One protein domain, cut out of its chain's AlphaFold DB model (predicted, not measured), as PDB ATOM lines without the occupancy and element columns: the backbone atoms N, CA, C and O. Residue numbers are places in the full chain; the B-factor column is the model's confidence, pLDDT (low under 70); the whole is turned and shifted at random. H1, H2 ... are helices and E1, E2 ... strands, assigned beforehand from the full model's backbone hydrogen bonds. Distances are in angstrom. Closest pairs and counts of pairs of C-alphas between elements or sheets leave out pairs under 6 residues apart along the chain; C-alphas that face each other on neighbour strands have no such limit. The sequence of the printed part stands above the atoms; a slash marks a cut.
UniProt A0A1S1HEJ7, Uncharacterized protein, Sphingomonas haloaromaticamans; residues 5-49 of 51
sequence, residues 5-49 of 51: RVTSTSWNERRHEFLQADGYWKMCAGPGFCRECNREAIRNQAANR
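AT A GLANCE: This is residues 5 to 49 of the 51 residues of an uncharacterized protein of Sphingomonas haloaromaticamans (UniProt A0A1S1HEJ7). A small two-stranded hairpin, E1 and E2, and one helix, H1, follow each other along the long axis of a rod, the hairpin's turn at one end and H1 at the other. The stretch before E1 loops out to one side, and its residues 5 to 6 fold back to pair with E1. The 45 printed residues hold E1, E2 and H1 in that order, an antiparallel sheet E1 - E2, mixed in class, with under half of the residues in named elements. The whole is only just loose, close to compact, with a radius of gyration of the C-alphas of 11.5 A and spans of 41 by 18 by 12 A.

HOW THE PARTS SIT: E1, residues 16 to 19, and E2, residues 25 to 27, form an antiparallel hairpin at 151 degrees; N 18 and O 26 are 2.9 A apart, within hydrogen-bond range. Residues 5 to 6 pair antiparallel with residues 16 to 17 of E1. The closest C-alphas of E1 and H1, residues 35 to 47, are those of His 16 and Cys 37, 6.8 A apart. In H1 every O i to N i+4 pair is within hydrogen-bond range.

IN THESE COORDINATES: E1 begins at C-alpha 16 (175.259, 262.868, 318.782) and is 10.1 A long; E2 is 6.6 A. H1, 18.3 A, ends at C-alpha 47 (172.550, 245.409, 309.147).

THE WHOLE: The C-alphas farthest apart, of Asp 22 and Arg 49, are 40.6 A apart. The printed part has no cut. The link E1 to E2 is tight; E2 to H1 is short. Residues 8 to 14, 31 and 47 to 49 have pLDDT under 70.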
ATOM      1  N   ARG A   5     170.777 266.173 319.169       81.06
ATOM      2  CA  ARG A   5     171.007 266.502 317.754       81.06
ATOM      3  C   ARG A   5     172.020 265.545 317.145       81.06
ATOM      4  O   ARG A   5     172.882 265.020 317.839       81.06
ATOM      5  N   VAL A   6     171.912 265.314 315.843       75.81
ATOM      6  CA  VAL A   6     172.874 264.521 315.071       75.81
ATOM      7  C   VAL A   6     173.562 265.463 314.096       75.81
ATOM      8  O   VAL A   6     172.878 266.105 313.301       75.81
ATOM      9  N   THR A   7     174.889 265.563 314.148       70.44
ATOM     10  CA  THR A   7     175.644 266.554 313.359       70.44
ATOM     11  C   THR A   7     176.207 266.054 312.039       70.44
ATOM     12  O   THR A   7     176.685 266.867 311.256       70.44
ATOM     13  N   SER A   8     176.129 264.755 311.741       66.12
ATOM     14  CA  SER A   8     176.586 264.228 310.450       66.12
ATOM     15  C   SER A   8     175.635 263.185 309.878       66.12
ATOM     16  O   SER A   8     175.105 262.327 310.591       66.12
ATOM     17  N   THR A   9     175.420 263.281 308.569       61.28
ATOM     18  CA  THR A   9     174.650 262.337 307.754       61.28
ATOM     19  C   THR A   9     175.493 261.143 307.302       61.28
ATOM     20  O   THR A   9     174.932 260.084 307.021       61.28
ATOM     21  N   SER A  10     176.824 261.275 307.286       61.22
ATOM     22  CA  SER A  10     177.755 260.182 307.005       61.22
ATOM     23  C   SER A  10     177.814 259.234 308.201       61.22
ATOM     24  O   SER A  10     178.125 259.633 309.321       61.22
ATOM     25  N   TRP A  11     177.501 257.956 307.988       58.62
ATOM     26  CA  TRP A  11     177.327 256.970 309.064       58.62
ATOM     27  C   TRP A  11     178.595 256.731 309.904       58.62
ATOM     28  O   TRP A  11     178.503 256.439 311.092       58.62
ATOM     29  N   ASN A  12     179.770 256.875 309.298       62.66
ATOM     30  CA  ASN A  12     181.093 256.762 309.915       62.66
ATOM     31  C   ASN A  12     181.502 258.020 310.705       62.66
ATOM     32  O   ASN A  12     182.420 257.966 311.521       62.66
ATOM     33  N   GLU A  13     180.803 259.135 310.498       66.88
ATOM     34  CA  GLU A  13     181.066 260.429 311.139       66.88
ATOM     35  C   GLU A  13     179.882 260.908 311.988       66.88
ATOM     36  O   GLU A  13     179.927 261.989 312.574       66.88
ATOM     37  N   ARG A  14     178.815 260.106 312.079       69.88
ATOM     38  CA  ARG A  14     177.597 260.421 312.819       69.88
ATOM     39  C   ARG A  14     177.908 260.552 314.308       69.88
ATOM     40  O   ARG A  14     178.238 259.579 314.988       69.88
ATOM     41  N   ARG A  15     177.809 261.778 314.822       72.69
ATOM     42  CA  ARG A  15     177.983 262.106 316.240       72.69
ATOM     43  C   ARG A  15     176.678 262.665 316.794       72.69
ATOM     44  O   ARG A  15     175.997 263.442 316.126       72.69
ATOM     45  N   HIS A  16     176.349 262.264 318.020       80.94
ATOM     46  CA  HIS A  16     175.259 262.868 318.782       80.94
ATOM     47  C   HIS A  16     175.775 264.079 319.551       80.94
ATOM     48  O   HIS A  16     176.851 264.016 320.140       80.94
ATOM     49  N   GLU A  17     175.002 265.149 319.597       85.31
ATOM     50  CA  GLU A  17     175.220 266.289 320.471       85.31
ATOM     51  C   GLU A  17     174.101 266.362 321.503       85.31
ATOM     52  O   GLU A  17     172.923 266.212 321.174       85.31
ATOM     53  N   PHE A  18     174.485 266.603 322.751       82.12
ATOM     54  CA  PHE A  18     173.570 266.718 323.878       82.12
ATOM     55  C   PHE A  18     173.587 268.149 324.390       82.12
ATOM     56  O   PHE A  18     174.663 268.660 324.720       82.12
ATOM     57  N   LEU A  19     172.409 268.765 324.503       85.06
ATOM     58  CA  LEU A  19     172.274 270.053 325.169       85.06
ATOM     59  C   LEU A  19     172.570 269.880 326.663       85.06
ATOM     60  O   LEU A  19     171.909 269.112 327.365       85.06
ATOM     61  N   GLN A  20     173.611 270.553 327.129       83.75
ATOM     62  CA  GLN A  20     173.995 270.595 328.531       83.75
ATOM     63  C   GLN A  20     173.167 271.659 329.271       83.75
ATOM     64  O   GLN A  20     172.565 272.547 328.669       83.75
ATOM     65  N   ALA A  21     173.137 271.575 330.604       84.31
ATOM     66  CA  ALA A  21     172.388 272.513 331.446       84.31
ATOM     67  C   ALA A  21     172.923 273.959 331.382       84.31
ATOM     68  O   ALA A  21     172.210 274.895 331.730       84.31
ATOM     69  N   ASP A  22     174.162 274.134 330.923       86.75
ATOM     70  CA  ASP A  22     174.802 275.427 330.666       86.75
ATOM     71  C   ASP A  22     174.380 276.055 329.318       86.75
ATOM     72  O   ASP A  22     174.814 277.156 328.988       86.75
ATOM     73  N   GLY A  23     173.522 275.376 328.545       86.44
ATOM     74  CA  GLY A  23     173.047 275.823 327.235       86.44
ATOM     75  C   GLY A  23     173.978 275.474 326.071       86.44
ATOM     76  O   GLY A  23     173.650 275.790 324.925       86.44
ATOM     77  N   TYR A  24     175.107 274.804 326.321       85.69
ATOM     78  CA  TYR A  24     176.041 274.400 325.273       85.69
ATOM     79  C   TYR A  24     175.748 272.994 324.753       85.69
ATOM     80  O   TYR A  24     175.358 272.079 325.479       85.69
ATOM     81  N   TRP A  25     175.978 272.806 323.456       85.25
ATOM     82  CA  TRP A  25     175.920 271.494 322.826       85.25
ATOM     83  C   TRP A  25     177.253 270.784 323.009       85.25
ATOM     84  O   TRP A  25     178.307 271.312 322.654       85.25
ATOM     85  N   LYS A  26     177.213 269.575 323.573       83.31
ATOM     86  CA  LYS A  26     178.404 268.749 323.771       83.31
ATOM     87  C   LYS A  26     178.338 267.495 322.917       83.31
ATOM     88  O   LYS A  26     177.387 266.718 323.009       83.31
ATOM     89  N   MET A  27     179.379 267.284 322.120       82.00
ATOM     90  CA  MET A  27     179.491 266.140 321.222       82.00
ATOM     91  C   MET A  27     179.796 264.834 321.978       82.00
ATOM     92  O   MET A  27     180.605 264.801 322.907       82.00
ATOM     93  N   CYS A  28     179.161 263.736 321.555       81.44
ATOM     94  CA  CYS A  28     179.415 262.380 322.039       81.44
ATOM     95  C   CYS A  28     180.832 261.940 321.645       81.44
ATOM     96  O   CYS A  28     181.257 262.102 320.500       81.44
ATOM     97  N   ALA A  29     181.537 261.264 322.558       75.88
ATOM     98  CA  ALA A  29     182.845 260.668 322.266       75.88
ATOM     99  C   ALA A  29     182.779 259.472 321.285       75.88
ATOM    100  O   ALA A  29     183.811 258.979 320.838       75.88
ATOM    101  N   GLY A  30     181.578 259.064 320.862       73.25
ATOM    102  CA  GLY A  30     181.340 258.027 319.853       73.25
ATOM    103  C   GLY A  30     180.751 256.737 320.431       73.25
ATOM    104  O   GLY A  30     180.305 256.717 321.588       73.25
ATOM    105  N   PRO A  31     180.718 255.658 319.628       68.12
ATOM    106  CA  PRO A  31     180.391 254.324 320.121       68.12
ATOM    107  C   PRO A  31     181.391 253.897 321.208       68.12
ATOM    108  O   PRO A  31     182.571 254.228 321.138       68.12
ATOM    109  N   GLY A  32     180.908 253.220 322.254       71.00
ATOM    110  CA  GLY A  32     181.684 252.867 323.457       71.00
ATOM    111  C   GLY A  32     181.527 253.835 324.638       71.00
ATOM    112  O   GLY A  32     181.516 253.391 325.779       71.00
ATOM    113  N   PHE A  33     181.302 255.129 324.380       72.06
ATOM    114  CA  PHE A  33     181.108 256.140 325.436       72.06
ATOM    115  C   PHE A  33     179.692 256.717 325.481       72.06
ATOM    116  O   PHE A  33     179.221 257.129 326.537       72.06
ATOM    117  N   CYS A  34     178.990 256.742 324.348       78.56
ATOM    118  CA  CYS A  34     177.614 257.213 324.279       78.56
ATOM    119  C   CYS A  34     176.654 256.065 323.984       78.56
ATOM    120  O   CYS A  34     176.815 255.349 322.998       78.56
ATOM    121  N   ARG A  35     175.615 255.924 324.818       80.12
ATOM    122  CA  ARG A  35     174.605 254.863 324.697       80.12
ATOM    123  C   ARG A  35     173.884 254.886 323.346       80.12
ATOM    124  O   ARG A  35     173.685 253.825 322.763       80.12
ATOM    125  N   GLU A  36     173.519 256.065 322.848       79.06
ATOM    126  CA  GLU A  36     172.857 256.231 321.543       79.06
ATOM    127  C   GLU A  36     173.819 255.910 320.394       79.06
ATOM    128  O   GLU A  36     173.501 255.074 319.551       79.06
ATOM    129  N   CYS A  37     175.037 256.474 320.436       76.88
ATOM    130  CA  CYS A  37     176.103 256.184 319.469       76.88
ATOM    131  C   CYS A  37     176.400 254.655 319.440       76.88
ATOM    132  O   CYS A  37     176.598 254.071 318.378       76.88
ATOM    133  N   ASN A  38     176.342 253.969 320.590       79.44
ATOM    134  CA  ASN A  38     176.544 252.520 320.697       79.44
ATOM    135  C   ASN A  38     175.354 251.703 320.160       79.44
ATOM    136  O   ASN A  38     175.539 250.692 319.485       79.44
ATOM    137  N   ARG A  39     174.116 252.139 320.424       81.50
ATOM    138  CA  ARG A  39     172.902 251.482 319.921       81.50
ATOM    139  C   ARG A  39     172.815 251.555 318.396       81.50
ATOM    140  O   ARG A  39     172.449 250.561 317.768       81.50
ATOM    141  N   GLU A  40     173.156 252.700 317.807       78.31
ATOM    142  CA  GLU A  40     173.255 252.853 316.351       78.31
ATOM    143  C   GLU A  40     174.361 251.968 315.768       78.31
ATOM    144  O   GLU A  40     174.119 251.267 314.787       78.31
ATOM    145  N   ALA A  41     175.536 251.908 316.405       77.31
ATOM    146  CA  ALA A  41     176.628 251.040 315.965       77.31
ATOM    147  C   ALA A  41     176.240 249.551 315.958       77.31
ATOM    148  O   ALA A  41     176.529 248.853 314.988       77.31
ATOM    149  N   ILE A  42     175.529 249.069 316.984       79.38
ATOM    150  CA  ILE A  42     175.031 247.682 317.047       79.38
ATOM    151  C   ILE A  42     174.003 247.415 315.939       79.38
ATOM    152  O   ILE A  42     174.073 246.385 315.272       79.38
ATOM    153  N   ARG A  43     173.064 248.344 315.709       78.06
ATOM    154  CA  ARG A  43     172.087 248.235 314.612       78.06
ATOM    155  C   ARG A  43     172.776 248.169 313.251       78.06
ATOM    156  O   ARG A  43     172.413 247.329 312.435       78.06
ATOM    157  N   ASN A  44     173.795 248.996 313.036       70.75
ATOM    158  CA  ASN A  44     174.567 248.997 311.797       70.75
ATOM    159  C   ASN A  44     175.435 247.745 311.644       70.75
ATOM    160  O   ASN A  44     175.535 247.230 310.538       70.75
ATOM    161  N   GLN A  45     176.034 247.221 312.718       71.38
ATOM    162  CA  GLN A  45     176.738 245.933 312.666       71.38
ATOM    163  C   GLN A  45     175.791 244.781 312.329       71.38
ATOM    164  O   GLN A  45     176.168 243.890 311.575       71.38
ATOM    165  N   ALA A  46     174.565 244.798 312.857       70.69
ATOM    166  CA  ALA A  46     173.553 243.806 312.515       70.69
ATOM    167  C   ALA A  46     173.094 243.931 311.051       70.69
ATOM    168  O   ALA A  46     172.915 242.913 310.393       70.69
ATOM    169  N   ALA A  47     172.948 245.155 310.533       68.44
ATOM    170  CA  ALA A  47     172.550 245.409 309.147       68.44
ATOM    171  C   ALA A  47     173.665 245.131 308.119       68.44
ATOM    172  O   ALA A  47     173.369 244.732 307.000       68.44
ATOM    173  N   ASN A  48     174.934 245.327 308.493       60.09
ATOM    174  CA  ASN A  48     176.102 245.083 307.636       60.09
ATOM    175  C   ASN A  48     176.729 243.693 307.834       60.09
ATOM    176  O   ASN A  48     177.816 243.440 307.311       60.09
ATOM    177  N   ARG A  49     176.101 242.787 308.597       48.38
ATOM    178  CA  ARG A  49     176.546 241.391 308.626       48.38
ATOM    179  C   ARG A  49     176.221 240.758 307.268       48.38
ATOM    180  O   ARG A  49     175.042 240.716 306.922       48.38
TER     181      ARG A  49